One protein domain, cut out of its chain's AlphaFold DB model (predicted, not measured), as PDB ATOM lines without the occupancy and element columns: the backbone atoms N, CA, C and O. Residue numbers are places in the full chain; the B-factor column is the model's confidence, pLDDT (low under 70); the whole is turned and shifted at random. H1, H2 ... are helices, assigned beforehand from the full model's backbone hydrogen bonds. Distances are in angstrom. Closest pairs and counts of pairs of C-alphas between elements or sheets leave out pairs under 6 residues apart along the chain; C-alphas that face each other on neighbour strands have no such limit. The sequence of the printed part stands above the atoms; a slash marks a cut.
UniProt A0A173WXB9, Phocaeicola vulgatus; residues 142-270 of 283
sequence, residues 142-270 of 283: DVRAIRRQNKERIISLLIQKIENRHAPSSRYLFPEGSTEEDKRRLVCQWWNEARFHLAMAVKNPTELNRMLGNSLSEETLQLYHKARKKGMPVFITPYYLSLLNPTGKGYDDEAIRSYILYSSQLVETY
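This is residues 142 to 270 of the 283 residues of a protein of Phocaeicola vulgatus (UniProt A0A173WXB9). The long helix H1, crossed by H2 and with H3 and the short H6 near it, makes one group; H4, H5 and H8 make another, H5 and H8 side by side at the far end from H2. H7 is near H6, and residues 164 to 179 form a long loop between H1 and H2. The printed part has 129 residues with eight named helices, H1 to H8 in order, and no named strand: all helix. It is compact, with a radius of gyration of the C-alphas of 15.7 A, and spans 48 by 38 by 23 A.

H1, residues 142 to 163, touches H2, residues 180 to 190, with residues 155 to 159 alone; the closest C-alphas, of Ile 159 and Lys 183, are 6.7 A apart, and the lines are only just about perpendicular, at 73 degrees. With residues 147 to 154 alone H1 touches H6, residues 238 to 242, closest at the C-alphas of Lys 151 and Ser 242, 5.0 A. H3, residues 194 to 200, only just touches H6, with 3 pairs of C-alphas within 8 A, the closest those of His 197 and Pro 238, 5.9 A. H4, residues 205 to 211, is close to but not clearly touching H1, the closest C-alphas, of Ile 154 and Met 211, being 6.5 A apart. H5, residues 218 to 229, touches H4 with residues 221 to 225 alone, closest at the C-alphas of Pro 205 and Tyr 224, 6.1 A, at a steep tilt of 50 degrees, opposite ways. H8, residues 264 to 269, touches H5 at residues 223 to 227 alone, closest at the C-alphas of Ala 227 and Val 267, 5.6 A, at a shallow tilt of 18 degrees, the same way. H7, residues 254 to 260, touches no helix. Every O i to N i+4 pair is within hydrogen-bond range in H1, H2, H3, H4, H5, H6 and H8; in H7 2 of 3 are.

H1 runs 32.0 A from C-alpha 142 at (198.575, 311.737, 348.487); H2 is 15.4 A and H5 16.5 A long. H8 ends with C-alpha 269 at (235.186, 310.627, 335.459).

The two C-alphas farthest apart, of Gly 177 and Thr 269, are 49.5 A apart. The printed part has no cut; the links H1 to H2 and H6 to H7 are long. Residues 166 to 169 have pLDDT under 70.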
ATOM      1  N   ASP A 142     198.033 313.100 348.486       87.12
ATOM      2  CA  ASP A 142     198.575 311.737 348.487       87.12
ATOM      3  C   ASP A 142     200.109 311.732 348.533       87.12
ATOM      4  O   ASP A 142     200.728 311.021 349.327       87.12
ATOM      5  N   VAL A 143     200.748 312.594 347.733       86.94
ATOM      6  CA  VAL A 143     202.213 312.736 347.698       86.94
ATOM      7  C   VAL A 143     202.732 313.259 349.037       86.94
ATOM      8  O   VAL A 143     203.730 312.763 349.567       86.94
ATOM      9  N   ARG A 144     202.031 314.229 349.637       88.94
ATOM     10  CA  ARG A 144     202.359 314.752 350.970       88.94
ATOM     11  C   ARG A 144     202.188 313.691 352.054       88.94
ATOM     12  O   ARG A 144     202.998 313.671 352.978       88.94
ATOM     13  N   ALA A 145     201.176 312.831 351.963       90.25
ATOM     14  CA  ALA A 145     200.968 311.734 352.902       90.25
ATOM     15  C   ALA A 145     202.114 310.710 352.826       90.25
ATOM     16  O   ALA A 145     202.703 310.384 353.858       90.25
ATOM     17  N   ILE A 146     202.515 310.308 351.614       89.62
ATOM     18  CA  ILE A 146     203.658 309.405 351.397       89.62
ATOM     19  C   ILE A 146     204.951 310.023 351.946       89.62
ATOM     20  O   ILE A 146     205.697 309.370 352.674       89.62
ATOM     21  N   ARG A 147     205.212 311.307 351.661       89.94
ATOM     22  CA  ARG A 147     206.395 312.016 352.183       89.94
ATOM     23  C   ARG A 147     206.381 312.144 353.703       89.94
ATOM     24  O   ARG A 147     207.426 311.987 354.327       89.94
ATOM     25  N   ARG A 148     205.216 312.392 354.315       91.50
ATOM     26  CA  ARG A 148     205.066 312.388 355.780       91.50
ATOM     27  C   ARG A 148     205.427 311.021 356.350       91.50
ATOM     28  O   ARG A 148     206.272 310.958 357.233       91.50
ATOM     29  N   GLN A 149     204.884 309.938 355.797       92.00
ATOM     30  CA  GLN A 149     205.208 308.578 356.235       92.00
ATOM     31  C   GLN A 149     206.704 308.260 356.074       92.00
ATOM     32  O   GLN A 149     207.320 307.676 356.965       92.00
ATOM     33  N   ASN A 150     207.315 308.684 354.965       92.62
ATOM     34  CA  ASN A 150     208.743 308.485 354.737       92.62
ATOM     35  C   ASN A 150     209.607 309.289 355.723       92.62
ATOM     36  O   ASN A 150     210.573 308.761 356.273       92.62
ATOM     37  N   LYS A 151     209.231 310.544 356.000       94.25
ATOM     38  CA  LYS A 151     209.869 311.375 357.026       94.25
ATOM     39  C   LYS A 151     209.792 310.709 358.401       94.25
ATOM     40  O   LYS A 151     210.809 310.649 359.081       94.25
ATOM     41  N   GLU A 152     208.637 310.166 358.785       93.75
ATOM     42  CA  GLU A 152     208.479 309.454 360.061       93.75
ATOM     43  C   GLU A 152     209.409 308.247 360.175       93.75
ATOM     44  O   GLU A 152     210.119 308.098 361.166       93.75
ATOM     45  N   ARG A 153     209.496 307.434 359.118       94.06
ATOM     46  CA  ARG A 153     210.427 306.301 359.067       94.06
ATOM     47  C   ARG A 153     211.883 306.748 359.245       94.06
ATOM     48  O   ARG A 153     212.634 306.111 359.981       94.06
ATOM     49  N   ILE A 154     212.287 307.834 358.585       94.88
ATOM     50  CA  ILE A 154     213.640 308.395 358.726       94.88
ATOM     51  C   ILE A 154     213.865 308.919 360.145       94.88
ATOM     52  O   ILE A 154     214.931 308.681 360.701       94.88
ATOM     53  N   ILE A 155     212.877 309.574 360.760       95.19
ATOM     54  CA  ILE A 155     212.966 310.037 362.152       95.19
ATOM     55  C   ILE A 155     213.225 308.856 363.091       95.19
ATOM     56  O   ILE A 155     214.156 308.927 363.889       95.19
ATOM     57  N   SER A 156     212.498 307.745 362.949       94.69
ATOM     58  CA  SER A 156     212.741 306.531 363.742       94.69
ATOM     59  C   SER A 156     214.163 305.984 363.566       94.69
ATOM     60  O   SER A 156     214.812 305.614 364.543       94.69
ATOM     61  N   LEU A 157     214.694 305.982 362.339       94.44
ATOM     62  CA  LEU A 157     216.079 305.572 362.077       94.44
ATOM     63  C   LEU A 157     217.106 306.549 362.668       94.44
ATOM     64  O   LEU A 157     218.163 306.121 363.129       94.44
ATOM     65  N   LEU A 158     216.811 307.851 362.668       94.06
ATOM     66  CA  LEU A 158     217.664 308.868 363.278       94.06
ATOM     67  C   LEU A 158     217.688 308.755 364.802       94.06
ATOM     68  O   LEU A 158     218.759 308.917 365.376       94.06
ATOM     69  N   ILE A 159     216.560 308.428 365.444       93.69
ATOM     70  CA  ILE A 159     216.514 308.145 366.886       93.69
ATOM     71  C   ILE A 159     217.479 307.001 367.205       93.69
ATOM     72  O   ILE A 159     218.442 307.215 367.937       93.69
ATOM     73  N   GLN A 160     217.331 305.855 366.530       92.00
ATOM     74  CA  GLN A 160     218.239 304.715 366.700       92.00
ATOM     75  C   GLN A 160     219.705 305.091 366.437       92.00
ATOM     76  O   GLN A 160     220.616 304.612 367.110       92.00
ATOM     77  N   LYS A 161     219.970 305.945 365.442       90.56
ATOM     78  CA  LYS A 161     221.327 306.411 365.122       90.56
ATOM     79  C   LYS A 161     221.917 307.278 366.236       90.56
ATOM     80  O   LYS A 161     223.111 307.164 366.498       90.56
ATOM     81  N   ILE A 162     221.119 308.150 366.851       90.44
ATOM     82  CA  ILE A 162     221.553 309.042 367.933       90.44
ATOM     83  C   ILE A 162     221.768 308.245 369.224       90.44
ATOM     84  O   ILE A 162     222.769 308.466 369.894       90.44
ATOM     85  N   GLU A 163     220.901 307.279 369.527       88.81
ATOM     86  CA  GLU A 163     221.041 306.401 370.700       88.81
ATOM     87  C   GLU A 163     222.306 305.549 370.653       88.81
ATOM     88  O   GLU A 163     223.033 305.451 371.634       88.81
ATOM     89  N   ASN A 164     222.608 304.976 369.487       85.88
ATOM     90  CA  ASN A 164     223.796 304.144 369.303       85.88
ATOM     91  C   ASN A 164     225.095 304.964 369.186       85.88
ATOM     92  O   ASN A 164     226.170 304.408 368.948       85.88
ATOM     93  N   ARG A 165     225.027 306.299 369.288       79.75
ATOM     94  CA  ARG A 165     226.188 307.170 369.109       79.75
ATOM     95  C   ARG A 165     226.914 307.377 370.436       79.75
ATOM     96  O   ARG A 165     226.497 308.169 371.270       79.75
ATOM     97  N   HIS A 166     228.094 306.782 370.569       62.41
ATOM     98  CA  HIS A 166     229.020 307.089 371.664       62.41
ATOM     99  C   HIS A 166     229.823 308.368 371.361       62.41
ATOM    100  O   HIS A 166     231.006 308.313 371.038       62.41
ATOM    101  N   ALA A 167     229.165 309.534 371.392       64.44
ATOM    102  CA  ALA A 167     229.816 310.833 371.191       64.44
ATOM    103  C   ALA A 167     229.310 311.871 372.215       64.44
ATOM    104  O   ALA A 167     228.322 312.557 371.944       64.44
ATOM    105  N   PRO A 168     229.989 312.025 373.368       58.19
ATOM    106  CA  PRO A 168     229.519 312.864 374.476       58.19
ATOM    107  C   PRO A 168     229.495 314.374 374.166       58.19
ATOM    108  O   PRO A 168     228.855 315.132 374.881       58.19
ATOM    109  N   SER A 169     230.149 314.828 373.090       61.69
ATOM    110  CA  SER A 169     230.210 316.241 372.672       61.69
ATOM    111  C   SER A 169     229.201 316.634 371.581       61.69
ATOM    112  O   SER A 169     229.243 317.751 371.061       61.69
ATOM    113  N   SER A 170     228.298 315.731 371.191       71.62
ATOM    114  CA  SER A 170     227.275 316.022 370.180       71.62
ATOM    115  C   SER A 170     226.216 316.974 370.745       71.62
ATOM    116  O   SER A 170     225.641 316.714 371.792       71.62
ATOM    117  N   ARG A 171     225.883 318.056 370.025       83.19
ATOM    118  CA  ARG A 171     224.755 318.947 370.382       83.19
ATOM    119  C   ARG A 171     223.406 318.210 370.402       83.19
ATOM    120  O   ARG A 171     222.496 318.613 371.113       83.19
ATOM    121  N   TYR A 172     223.282 317.161 369.593       88.00
ATOM    122  CA  TYR A 172     222.067 316.365 369.449       88.00
ATOM    123  C   TYR A 172     222.233 315.074 370.248       88.00
ATOM    124  O   TYR A 172     222.840 314.121 369.751       88.00
ATOM    125  N   LEU A 173     221.764 315.094 371.494       87.81
ATOM    126  CA  LEU A 173     221.776 313.982 372.444       87.81
ATOM    127  C   LEU A 173     220.422 313.919 373.148       87.81
ATOM    128  O   LEU A 173     219.782 314.950 373.369       87.81
ATOM    129  N   PHE A 174     219.989 312.711 373.489       89.56
ATOM    130  CA  PHE A 174     218.767 312.517 374.257       89.56
ATOM    131  C   PHE A 174     219.059 312.625 375.759       89.56
ATOM    132  O   PHE A 174     220.049 312.050 376.212       89.56
ATOM    133  N   PRO A 175     218.215 313.328 376.534       86.00
ATOM    134  CA  PRO A 175     218.285 313.292 377.992       86.00
ATOM    135  C   PRO A 175     218.133 311.861 378.528       86.00
ATOM    136  O   PRO A 175     217.359 311.069 377.977       86.00
ATOM    137  N   GLU A 176     218.836 311.536 379.614       82.44
ATOM    138  CA  GLU A 176     218.715 310.231 380.274       82.44
ATOM    139  C   GLU A 176     217.266 309.969 380.712       82.44
ATOM    140  O   GLU A 176     216.583 310.860 381.212       82.44
ATOM    141  N   GLY A 177     216.774 308.748 380.484       82.75
ATOM    142  CA  GLY A 177     215.401 308.361 380.828       82.75
ATOM    143  C   GLY A 177     214.303 308.910 379.906       82.75
ATOM    144  O   GLY A 177     213.127 308.725 380.212       82.75
ATOM    145  N   SER A 178     214.644 309.553 378.781       87.44
ATOM    146  CA  SER A 178     213.646 310.026 377.807       87.44
ATOM    147  C   SER A 178     212.818 308.874 377.233       87.44
ATOM    148  O   SER A 178     213.371 307.855 376.809       87.44
ATOM    149  N   THR A 179     211.502 309.067 377.141       91.81
ATOM    150  CA  THR A 179     210.605 308.119 376.464       91.81
ATOM    151  C   THR A 179     210.783 308.172 374.940       91.81
ATOM    152  O   THR A 179     211.325 309.137 374.395       91.81
ATOM    153  N   GLU A 180     210.304 307.156 374.217       89.44
ATOM    154  CA  GLU A 180     210.328 307.156 372.743       89.44
ATOM    155  C   GLU A 180     209.577 308.354 372.139       89.44
ATOM    156  O   GLU A 180     210.012 308.944 371.145       89.44
ATOM    157  N   GLU A 181     208.475 308.768 372.766       91.38
ATOM    158  CA  GLU A 181     207.694 309.929 372.336       91.38
ATOM    159  C   GLU A 181     208.473 311.238 372.521       91.38
ATOM    160  O   GLU A 181     208.475 312.094 371.628       91.38
ATOM    161  N   ASP A 182     209.202 311.369 373.633       92.00
ATOM    162  CA  ASP A 182     210.066 312.521 373.899       92.00
ATOM    163  C   ASP A 182     211.207 312.621 372.886       92.00
ATOM    164  O   ASP A 182     211.443 313.697 372.326       92.00
ATOM    165  N   LYS A 183     211.870 311.497 372.587       93.19
ATOM    166  CA  LYS A 183     212.930 311.428 371.568       93.19
ATOM    167  C   LYS A 183     212.399 311.845 370.204       93.19
ATOM    168  O   LYS A 183     213.013 312.668 369.522       93.19
ATOM    169  N   ARG A 184     211.225 311.336 369.816       93.88
ATOM    170  CA  ARG A 184     210.574 311.709 368.556       93.88
ATOM    171  C   ARG A 184     210.251 313.199 368.505       93.88
ATOM    172  O   ARG A 184     210.528 313.841 367.493       93.88
ATOM    173  N   ARG A 185     209.716 313.772 369.585       93.69
ATOM    174  CA  ARG A 185     209.428 315.211 369.679       93.69
ATOM    175  C   ARG A 185     210.694 316.057 369.524       93.69
ATOM    176  O   ARG A 185     210.669 317.021 368.761       93.69
ATOM    177  N   LEU A 186     211.793 315.679 370.179       94.00
ATOM    178  CA  LEU A 186     213.086 316.365 370.057       94.00
ATOM    179  C   LEU A 186     213.634 316.302 368.628       94.00
ATOM    180  O   LEU A 186     213.986 317.333 368.061       94.00
ATOM    181  N   VAL A 187     213.632 315.124 367.997       94.31
ATOM    182  CA  VAL A 187     214.080 314.989 366.600       94.31
ATOM    183  C   VAL A 187     213.199 315.807 365.652       94.31
ATOM    184  O   VAL A 187     213.717 316.434 364.732       94.31
ATOM    185  N   CYS A 188     211.885 315.871 365.884       94.06
ATOM    186  CA  CYS A 188     210.985 316.739 365.122       94.06
ATOM    187  C   CYS A 188     211.315 318.231 365.276       94.06
ATOM    188  O   CYS A 188     211.181 318.976 364.306       94.06
ATOM    189  N   GLN A 189     211.751 318.672 366.461       94.38
ATOM    190  CA  GLN A 189     212.215 320.044 366.678       94.38
ATOM    191  C   GLN A 189     213.534 320.295 365.938       94.38
ATOM    192  O   GLN A 189     213.616 321.229 365.138       94.38
ATOM    193  N   TRP A 190     214.523 319.413 366.115       95.38
ATOM    194  CA  TRP A 190     215.824 319.510 365.445       95.38
ATOM    195  C   TRP A 190     215.727 319.393 363.925       95.38
ATOM    196  O   TRP A 190     216.556 319.951 363.214       95.38
ATOM    197  N   TRP A 191     214.696 318.729 363.396       95.62
ATOM    198  CA  TRP A 191     214.442 318.647 361.957       95.62
ATOM    199  C   TRP A 191     214.347 320.025 361.288       95.62
ATOM    200  O   TRP A 191     214.635 320.147 360.097       95.62
ATOM    201  N   ASN A 192     213.950 321.063 362.026       94.19
ATOM    202  CA  ASN A 192     213.856 322.425 361.502       94.19
ATOM    203  C   ASN A 192     215.209 323.164 361.504       94.19
ATOM    204  O   ASN A 192     215.306 324.271 360.982       94.19
ATOM    205  N   GLU A 193     216.269 322.560 362.047       94.88
ATOM    206  CA  GLU A 193     217.614 323.127 362.069       94.88
ATOM    207  C   GLU A 193     218.469 322.594 360.911       94.88
ATOM    208  O   GLU A 193     218.733 321.395 360.801       94.88
ATOM    209  N   ALA A 194     219.030 323.485 360.091       92.56
ATOM    210  CA  ALA A 194     219.948 323.087 359.016       92.56
ATOM    211  C   ALA A 194     221.180 322.314 359.540       92.56
ATOM    212  O   ALA A 194     221.650 321.360 358.919       92.56
ATOM    213  N   ARG A 195     221.680 322.691 360.725       92.62
ATOM    214  CA  ARG A 195     222.835 322.047 361.373       92.62
ATOM    215  C   ARG A 195     222.563 320.588 361.747       92.62
ATOM    216  O   ARG A 195     223.489 319.779 361.689       92.62
ATOM    217  N   PHE A 196     221.318 320.241 362.066       94.25
ATOM    218  CA  PHE A 196     220.931 318.869 362.383       94.25
ATOM    219  C   PHE A 196     221.080 317.965 361.161       94.25
ATOM    220  O   PHE A 196     221.710 316.911 361.241       94.25
ATOM    221  N   HIS A 197     220.597 318.422 360.003       94.06
ATOM    222  CA  HIS A 197     220.707 317.688 358.740       94.06
ATOM    223  C   HIS A 197     222.155 317.431 358.327       94.06
ATOM    224  O   HIS A 197     222.471 316.336 357.865       94.06
ATOM    225  N   LEU A 198     223.044 318.404 358.542       92.31
ATOM    226  CA  LEU A 198     224.478 318.245 358.288       92.31
ATOM    227  C   LEU A 198     225.131 317.263 359.272       92.31
ATOM    228  O   LEU A 198     225.926 316.414 358.869       92.31
ATOM    229  N   ALA A 199     224.780 317.340 360.559       90.62
ATOM    230  CA  ALA A 199     225.317 316.452 361.589       90.62
ATOM    231  C   ALA A 199     224.852 314.994 361.424       90.62
ATOM    232  O   ALA A 199     225.584 314.064 361.789       90.62
ATOM    233  N   MET A 200     223.643 314.807 360.888       93.12
ATOM    234  CA  MET A 200     222.992 313.512 360.690       93.12
ATOM    235  C   MET A 200     223.131 312.947 359.276       93.12
ATOM    236  O   MET A 200     222.648 311.838 359.036       93.12
ATOM    237  N   ALA A 201     223.814 313.653 358.373       93.56
ATOM    238  CA  ALA A 201     224.030 313.215 357.003       93.56
ATOM    239  C   ALA A 201     224.602 311.790 356.923       93.56
ATOM    240  O   ALA A 201     225.395 311.349 357.766       93.56
ATOM    241  N   VAL A 202     224.165 311.074 355.892       92.75
ATOM    242  CA  VAL A 202     224.598 309.718 355.569       92.75
ATOM    243  C   VAL A 202     225.972 309.771 354.927       92.75
ATOM    244  O   VAL A 202     226.183 310.549 353.996       92.75
ATOM    245  N   LYS A 203     226.889 308.929 355.414       90.94
ATOM    246  CA  LYS A 203     228.301 308.942 354.985       90.94
ATOM    247  C   LYS A 203     228.791 307.649 354.349       90.94
ATOM    248  O   LYS A 203     229.948 307.558 353.944       90.94
ATOM    249  N   ASN A 204     227.952 306.619 354.298       90.06
ATOM    250  CA  ASN A 204     228.340 305.326 353.752       90.06
ATOM    251  C   ASN A 204     227.183 304.649 352.992       90.06
ATOM    252  O   ASN A 204     226.019 304.917 353.295       90.06
ATOM    253  N   PRO A 205     227.489 303.760 352.026       91.62
ATOM    254  CA  PRO A 205     226.471 303.130 351.178       91.62
ATOM    255  C   PRO A 205     225.486 302.244 351.949       91.62
ATOM    256  O   PRO A 205     224.300 302.208 351.636       91.62
ATOM    257  N   THR A 206     225.956 301.550 352.987       90.88
ATOM    258  CA  THR A 206     225.125 300.656 353.805       90.88
ATOM    259  C   THR A 206     224.059 301.436 354.574       90.88
ATOM    260  O   THR A 206     222.888 301.063 354.593       90.88
ATOM    261  N   GLU A 207     224.452 302.558 355.173       91.69
ATOM    262  CA  GLU A 207     223.552 303.484 355.849       91.69
ATOM    263  C   GLU A 207     222.584 304.140 354.863       91.69
ATOM    264  O   GLU A 207     221.404 304.266 355.180       91.69
ATOM    265  N   LEU A 208     223.048 304.502 353.661       92.56
ATOM    266  CA  LEU A 208     222.185 305.030 352.603       92.56
ATOM    267  C   LEU A 208     221.081 304.036 352.246       92.56
ATOM    268  O   LEU A 208     219.908 304.405 352.228       92.56
ATOM    269  N   ASN A 209     221.441 302.767 352.038       93.19
ATOM    270  CA  ASN A 209     220.467 301.731 351.717       93.19
ATOM    271  C   ASN A 209     219.468 301.525 352.861       93.19
ATOM    272  O   ASN A 209     218.260 301.516 352.633       93.19
ATOM    273  N   ARG A 210     219.949 301.473 354.112       91.81
ATOM    274  CA  ARG A 210     219.084 301.388 355.300       91.81
ATOM    275  C   ARG A 210     218.125 302.579 355.383       91.81
ATOM    276  O   ARG A 210     216.933 302.394 355.631       91.81
ATOM    277  N   MET A 211     218.615 303.795 355.141       91.44
ATOM    278  CA  MET A 211     217.795 305.010 355.131       91.44
ATOM    279  C   MET A 211     216.776 305.023 353.995       91.44
ATOM    280  O   MET A 211     215.724 305.630 354.165       91.44
ATOM    281  N   LEU A 212     217.009 304.303 352.900       90.62
ATOM    282  CA  LEU A 212     216.052 304.105 351.808       90.62
ATOM    283  C   LEU A 212     215.210 302.825 351.953       90.62
ATOM    284  O   LEU A 212     214.493 302.457 351.033       90.62
ATOM    285  N   GLY A 213     215.247 302.146 353.103       89.25
ATOM    286  CA  GLY A 213     214.441 300.939 353.323       89.25
ATOM    287  C   GLY A 213     214.895 299.741 352.486       89.25
ATOM    288  O   GLY A 213     214.078 298.896 352.141       89.25
ATOM    289  N   ASN A 214     216.189 299.675 352.168       89.88
ATOM    290  CA  ASN A 214     216.818 298.653 351.331       89.88
ATOM    291  C   ASN A 214     216.271 298.593 349.897       89.88
ATOM    292  O   ASN A 214     216.241 297.530 349.286       89.88
ATOM    293  N   SER A 215     215.830 299.738 349.369       87.88
ATOM    294  CA  SER A 215     215.238 299.836 348.033       87.88
ATOM    295  C   SER A 215     216.257 300.056 346.908       87.88
ATOM    296  O   SER A 215     215.846 300.200 345.759       87.88
ATOM    297  N   LEU A 216     217.557 300.202 347.203       87.88
ATOM    298  CA  LEU A 216     218.566 300.418 346.161       87.88
ATOM    299  C   LEU A 216     218.863 299.117 345.411       87.88
ATOM    300  O   LEU A 216     218.967 298.055 346.025       87.88
ATOM    301  N   SER A 217     219.053 299.219 344.093       88.25
ATOM    302  CA  SER A 217     219.510 298.094 343.277       88.25
ATOM    303  C   SER A 217     220.941 297.691 343.636       88.25
ATOM    304  O   SER A 217     221.738 298.505 344.114       88.25
ATOM    305  N   GLU A 218     221.287 296.432 343.363       88.75
ATOM    306  CA  GLU A 218     222.645 295.928 343.568       88.75
ATOM    307  C   GLU A 218     223.673 296.719 342.743       88.75
ATOM    308  O   GLU A 218     224.710 297.114 343.270       88.75
ATOM    309  N   GLU A 219     223.337 297.051 341.495       89.38
ATOM    310  CA  GLU A 219     224.152 297.894 340.610       89.38
ATOM    311  C   GLU A 219     224.467 299.256 341.247       89.38
ATOM    312  O   GLU A 219     225.620 299.692 341.271       89.38
ATOM    313  N   THR A 220     223.460 299.905 341.844       89.44
ATOM    314  CA  THR A 220     223.647 301.192 342.527       89.44
ATOM    315  C   THR A 220     224.566 301.028 343.737       89.44
ATOM    316  O   THR A 220     225.471 301.831 343.951       89.44
ATOM    317  N   LEU A 221     224.398 299.969 344.533       90.81
ATOM    318  CA  LEU A 221     225.278 299.717 345.678       90.81
ATOM    319  C   LEU A 221     226.726 299.476 345.241       90.81
ATOM    320  O   LEU A 221     227.646 300.055 345.825       90.81
ATOM    321  N   GLN A 222     226.938 298.674 344.196       91.19
ATOM    322  CA  GLN A 222     228.260 298.430 343.619       91.19
ATOM    323  C   GLN A 222     228.898 299.731 343.109       91.19
ATOM    324  O   GLN A 222     230.076 299.986 343.390       91.19
ATOM    325  N   LEU A 223     228.119 300.599 342.457       92.94
ATOM    326  CA  LEU A 223     228.557 301.927 342.029       92.94
ATOM    327  C   LEU A 223     229.037 302.776 343.215       92.94
ATOM    328  O   LEU A 223     230.121 303.361 343.171       92.94
ATOM    329  N   TYR A 224     228.286 302.791 344.313       92.00
ATOM    330  CA  TYR A 224     228.662 303.506 345.535       92.00
ATOM    331  C   TYR A 224     229.896 302.908 346.229       92.00
ATOM    332  O   TYR A 224     230.712 303.639 346.802       92.00
ATOM    333  N   HIS A 225     230.089 301.590 346.160       90.06
ATOM    334  CA  HIS A 225     231.324 300.954 346.618       90.06
ATOM    335  C   HIS A 225     232.527 301.342 345.743       90.06
ATOM    336  O   HIS A 225     233.596 301.631 346.288       90.06
ATOM    337  N   LYS A 226     232.361 301.415 344.413       91.19
ATOM    338  CA  LYS A 226     233.380 301.913 343.465       91.19
ATOM    339  C   LYS A 226     233.728 303.378 343.754       91.19
ATOM    340  O   LYS A 226     234.906 303.702 343.881       91.19
ATOM    341  N   ALA A 227     232.722 304.229 343.958       90.44
ATOM    342  CA  ALA A 227     232.886 305.631 344.346       90.44
ATOM    343  C   ALA A 227     233.716 305.788 345.628       90.44
ATOM    344  O   ALA A 227     234.689 306.540 345.658       90.44
ATOM    345  N   ARG A 228     233.391 305.010 346.668       89.69
ATOM    346  CA  ARG A 228     234.134 305.029 347.933       89.69
ATOM    347  C   ARG A 228     235.584 304.565 347.764       89.69
ATOM    348  O   ARG A 228     236.469 305.158 348.371       89.69
ATOM    349  N   LYS A 229     235.843 303.540 346.939       89.25
ATOM    350  CA  LYS A 229     237.212 303.088 346.611       89.25
ATOM    351  C   LYS A 229     238.028 304.175 345.903       89.25
ATOM    352  O   LYS A 229     239.223 304.270 346.143       89.25
ATOM    353  N   LYS A 230     237.380 305.013 345.087       89.81
ATOM    354  CA  LYS A 230     237.986 306.195 344.453       89.81
ATOM    355  C   LYS A 230     238.147 307.401 345.394       89.81
ATOM    356  O   LYS A 230     238.603 308.451 344.960       89.81
ATOM    357  N   GLY A 231     237.757 307.283 346.666       87.44
ATOM    358  CA  GLY A 231     237.835 308.375 347.637       87.44
ATOM    359  C   GLY A 231     236.711 309.408 347.529       87.44
ATOM    360  O   GLY A 231     236.747 310.400 348.254       87.44
ATOM    361  N   MET A 232     235.693 309.185 346.687       89.19
ATOM    362  CA  MET A 232     234.559 310.101 346.598       89.19
ATOM    363  C   MET A 232     233.709 310.006 347.878       89.19
ATOM    364  O   MET A 232     233.226 308.914 348.213       89.19
ATOM    365  N   PRO A 233     233.514 311.111 348.623       87.44
ATOM    366  CA  PRO A 233     232.744 311.087 349.860       87.44
ATOM    367  C   PRO A 233     231.266 310.874 349.546       87.44
ATOM    368  O   PRO A 233     230.752 311.483 348.621       87.44
ATOM    369  N   VAL A 234     230.559 310.051 350.319       89.00
ATOM    370  CA  VAL A 234     229.086 310.017 350.302       89.00
ATOM    371  C   VAL A 234     228.600 311.042 351.315       89.00
ATOM    372  O   VAL A 234     229.035 311.008 352.465       89.00
ATOM    373  N   PHE A 235     227.723 311.954 350.906       91.38
ATOM    374  CA  PHE A 235     227.142 312.930 351.822       91.38
ATOM    375  C   PHE A 235     225.730 313.307 351.387       91.38
ATOM    376  O   PHE A 235     225.542 314.122 350.489       91.38
ATOM    377  N   ILE A 236     224.727 312.709 352.029       93.62
ATOM    378  CA  ILE A 236     223.319 312.979 351.717       93.62
ATOM    379  C   ILE A 236     222.576 313.303 353.010       93.62
ATOM    380  O   ILE A 236     222.670 312.568 353.997       93.62
ATOM    381  N   THR A 237     221.841 314.415 353.024       95.00
ATOM    382  CA  THR A 237     221.109 314.850 354.217       95.00
ATOM    383  C   THR A 237     219.797 314.074 354.397       95.00
ATOM    384  O   THR A 237     219.172 313.669 353.411       95.00
ATOM    385  N   PRO A 238     219.316 313.900 355.644       94.25
ATOM    386  CA  PRO A 238     218.036 313.237 355.904       94.25
ATOM    387  C   PRO A 238     216.845 313.917 355.219       94.25
ATOM    388  O   PRO A 238     215.902 313.240 354.811       94.25
ATOM    389  N   TYR A 239     216.895 315.245 355.055       93.94
ATOM    390  CA  TYR A 239     215.867 315.996 354.339       93.94
ATOM    391  C   TYR A 239     215.685 315.499 352.901       93.94
ATOM    392  O   TYR A 239     214.574 315.130 352.526       93.94
ATOM    393  N   TYR A 240     216.766 315.409 352.122       92.81
ATOM    394  CA  TYR A 240     216.700 314.931 350.739       92.81
ATOM    395  C   TYR A 240     216.215 313.481 350.653       92.81
ATOM    396  O   TYR A 240     215.358 313.168 349.830       92.81
ATOM    397  N   LEU A 241     216.657 312.614 351.569       92.75
ATOM    398  CA  LEU A 241     216.187 311.226 351.634       92.75
ATOM    399  C   LEU A 241     214.689 311.121 351.950       92.75
ATOM    400  O   LEU A 241     214.028 310.193 351.485       92.75
ATOM    401  N   SER A 242     214.132 312.078 352.700       92.75
ATOM    402  CA  SER A 242     212.694 312.110 352.997       92.75
ATOM    403  C   SER A 242     211.826 312.429 351.778       92.75
ATOM    404  O   SER A 242     210.655 312.044 351.744       92.75
ATOM    405  N   LEU A 243     212.405 313.085 350.765       90.62
ATOM    406  CA  LEU A 243     211.734 313.424 349.509       90.62
ATOM    407  C   LEU A 243     211.729 312.284 348.492       90.62
ATOM    408  O   LEU A 243     210.991 312.385 347.515       90.62
ATOM    409  N   LEU A 244     212.545 311.250 348.706       90.62
ATOM    410  CA  LEU A 244     212.594 310.074 347.846       90.62
ATOM    411  C   LEU A 244     211.447 309.114 348.172       90.62
ATOM    412  O   LEU A 244     210.949 309.046 349.298       90.62
ATOM    413  N   ASN A 245     211.039 308.348 347.172       87.19
ATOM    414  CA  ASN A 245     210.019 307.325 347.248       87.19
ATOM    415  C   ASN A 245     210.663 305.929 347.282       87.19
ATOM    416  O   ASN A 245     210.921 305.336 346.234       87.19
ATOM    417  N   PRO A 246     210.898 305.345 348.469       81.81
ATOM    418  CA  PRO A 246     211.469 304.002 348.565       81.81
ATOM    419  C   PRO A 246     210.488 302.900 348.135       81.81
ATOM    420  O   PRO A 246     210.902 301.775 347.876       81.81
ATOM    421  N   THR A 247     209.184 303.194 348.064       80.31
ATOM    422  CA  THR A 247     208.146 302.188 347.765       80.31
ATOM    423  C   THR A 247     207.848 302.035 346.274       80.31
ATOM    424  O   THR A 247     207.187 301.072 345.887       80.31
ATOM    425  N   GLY A 248     208.267 303.001 345.447       76.50
ATOM    426  CA  GLY A 248     207.944 303.058 344.017       76.50
ATOM    427  C   GLY A 248     206.455 303.271 343.701       76.50
ATOM    428  O   GLY A 248     206.032 303.073 342.563       76.50
ATOM    429  N   LYS A 249     205.628 303.636 344.694       76.81
ATOM    430  CA  LYS A 249     204.178 303.850 344.543       76.81
ATOM    431  C   LYS A 249     203.797 305.308 344.804       76.81
ATOM    432  O   LYS A 249     204.328 305.934 345.713       76.81
ATOM    433  N   GLY A 250     202.838 305.835 344.045       76.88
ATOM    434  CA  GLY A 250     202.207 307.142 344.285       76.88
ATOM    435  C   GLY A 250     202.779 308.306 343.474       76.88
ATOM    436  O   GLY A 250     202.009 309.007 342.825       76.88
ATOM    437  N   TYR A 251     204.099 308.500 343.459       82.69
ATOM    438  CA  TYR A 251     204.747 309.499 342.601       82.69
ATOM    439  C   TYR A 251     206.109 309.025 342.107       82.69
ATOM    440  O   TYR A 251     206.748 308.186 342.748       82.69
ATOM    441  N   ASP A 252     206.510 309.584 340.970       84.00
ATOM    442  CA  ASP A 252     207.829 309.405 340.380       84.00
ATOM    443  C   ASP A 252     208.818 310.385 341.025       84.00
ATOM    444  O   ASP A 252     208.559 311.590 341.095       84.00
ATOM    445  N   ASP A 253     209.918 309.855 341.553       86.62
ATOM    446  CA  ASP A 253     210.976 310.619 342.205       86.62
ATOM    447  C   ASP A 253     212.284 310.635 341.404       86.62
ATOM    448  O   ASP A 253     213.280 311.150 341.912       86.62
ATOM    449  N   GLU A 254     212.284 310.137 340.162       85.62
ATOM    450  CA  GLU A 254     213.492 309.933 339.355       85.62
ATOM    451  C   GLU A 254     214.310 311.219 339.171       85.62
ATOM    452  O   GLU A 254     215.529 311.212 339.315       85.62
ATOM    453  N   ALA A 255     213.651 312.360 338.954       84.00
ATOM    454  CA  ALA A 255     214.331 313.649 338.805       84.00
ATOM    455  C   ALA A 255     215.084 314.089 340.076       84.00
ATOM    456  O   ALA A 255     216.165 314.664 340.007       84.00
ATOM    457  N   ILE A 256     214.521 313.820 341.259       87.00
ATOM    458  CA  ILE A 256     215.169 314.141 342.539       87.00
ATOM    459  C   ILE A 256     216.243 313.088 342.849       87.00
ATOM    460  O   ILE A 256     217.314 313.409 343.363       87.00
ATOM    461  N   ARG A 257     215.968 311.827 342.511       89.50
ATOM    462  CA  ARG A 257     216.857 310.683 342.705       89.50
ATOM    463  C   ARG A 257     218.139 310.807 341.891       89.50
ATOM    464  O   ARG A 257     219.205 310.617 342.468       89.50
ATOM    465  N   SER A 258     218.050 311.171 340.615       86.69
ATOM    466  CA  SER A 258     219.206 311.370 339.730       86.69
ATOM    467  C   SER A 258     220.079 312.554 340.150       86.69
ATOM    468  O   SER A 258     221.286 312.532 339.937       86.69
ATOM    469  N   TYR A 259     219.491 313.559 340.806       86.56
ATOM    470  CA  TYR A 259     220.233 314.685 341.368       86.56
ATOM    471  C   TYR A 259     220.994 314.321 342.654       86.56
ATOM    472  O   TYR A 259     222.092 314.815 342.898       86.56
ATOM    473  N   ILE A 260     220.403 313.481 343.509       88.06
ATOM    474  CA  ILE A 260     220.987 313.119 344.810       88.06
ATOM    475  C   ILE A 260     221.966 311.949 344.691       88.06
ATOM    476  O   ILE A 260     222.963 311.905 345.416       88.06
ATOM    477  N   LEU A 261     221.650 310.956 343.855       89.44
ATOM    478  CA  LEU A 261     222.445 309.743 343.718       89.44
ATOM    479  C   LEU A 261     223.503 309.886 342.625       89.44
ATOM    480  O   LEU A 261     223.301 310.559 341.622       89.44
ATOM    481  N   TYR A 262     224.636 309.210 342.804       89.38
ATOM    482  CA  TYR A 262     225.701 309.228 341.808       89.38
ATOM    483  C   TYR A 262     225.303 308.539 340.508       89.38
ATOM    484  O   TYR A 262     224.769 307.431 340.528       89.38
ATOM    485  N   SER A 263     225.647 309.172 339.386       87.50
ATOM    486  CA  SER A 263     225.622 308.546 338.067       87.50
ATOM    487  C   SER A 263     226.896 307.730 337.830       87.50
ATOM    488  O   SER A 263     227.959 308.023 338.388       87.50
ATOM    489  N   SER A 264     226.806 306.703 336.983       86.12
ATOM    490  CA  SER A 264     227.961 305.899 336.555       86.12
ATOM    491  C   SER A 264     229.068 306.776 335.967       86.12
ATOM    492  O   SER A 264     230.218 306.696 336.403       86.12
ATOM    493  N   GLN A 265     228.688 307.682 335.068       84.25
ATOM    494  CA  GLN A 265     229.587 308.618 334.399       84.25
ATOM    495  C   GLN A 265     230.318 309.538 335.385       84.25
ATOM    496  O   GLN A 265     231.523 309.753 335.244       84.25
ATOM    497  N   LEU A 266     229.637 310.035 336.427       85.62
ATOM    498  CA  LEU A 266     230.273 310.860 337.459       85.62
ATOM    499  C   LEU A 266     231.339 310.063 338.218       85.62
ATOM    500  O   LEU A 266     232.453 310.540 338.409       85.62
ATOM    501  N   VAL A 267     231.025 308.831 338.627       86.62
ATOM    502  CA  VAL A 267     231.987 307.975 339.342       86.62
ATOM    503  C   VAL A 267     233.172 307.608 338.452       86.62
ATOM    504  O   VAL A 267     234.295 307.467 338.938       86.62
ATOM    505  N   GLU A 268     232.951 307.421 337.156       85.31
ATOM    506  CA  GLU A 268     233.999 307.064 336.200       85.31
ATOM    507  C   GLU A 268     234.950 308.215 335.920       85.31
ATOM    508  O   GLU A 268     236.162 308.013 336.014       85.31
ATOM    509  N   THR A 269     234.409 309.408 335.706       80.56
ATOM    510  CA  THR A 269     235.186 310.627 335.459       80.56
ATOM    511  C   THR A 269     235.812 311.209 336.728       80.56
ATOM    512  O   THR A 269     236.795 311.937 336.630       80.56
ATOM    513  N   TYR A 270     235.319 310.861 337.927       79.56
ATOM    514  CA  TYR A 270     235.862 311.338 339.205       79.56
ATOM    515  C   TYR A 270     237.382 311.129 339.318       79.56
ATOM    516  O   TYR A 270     237.871 310.001 339.199       79.56
TER     517      TYR A 270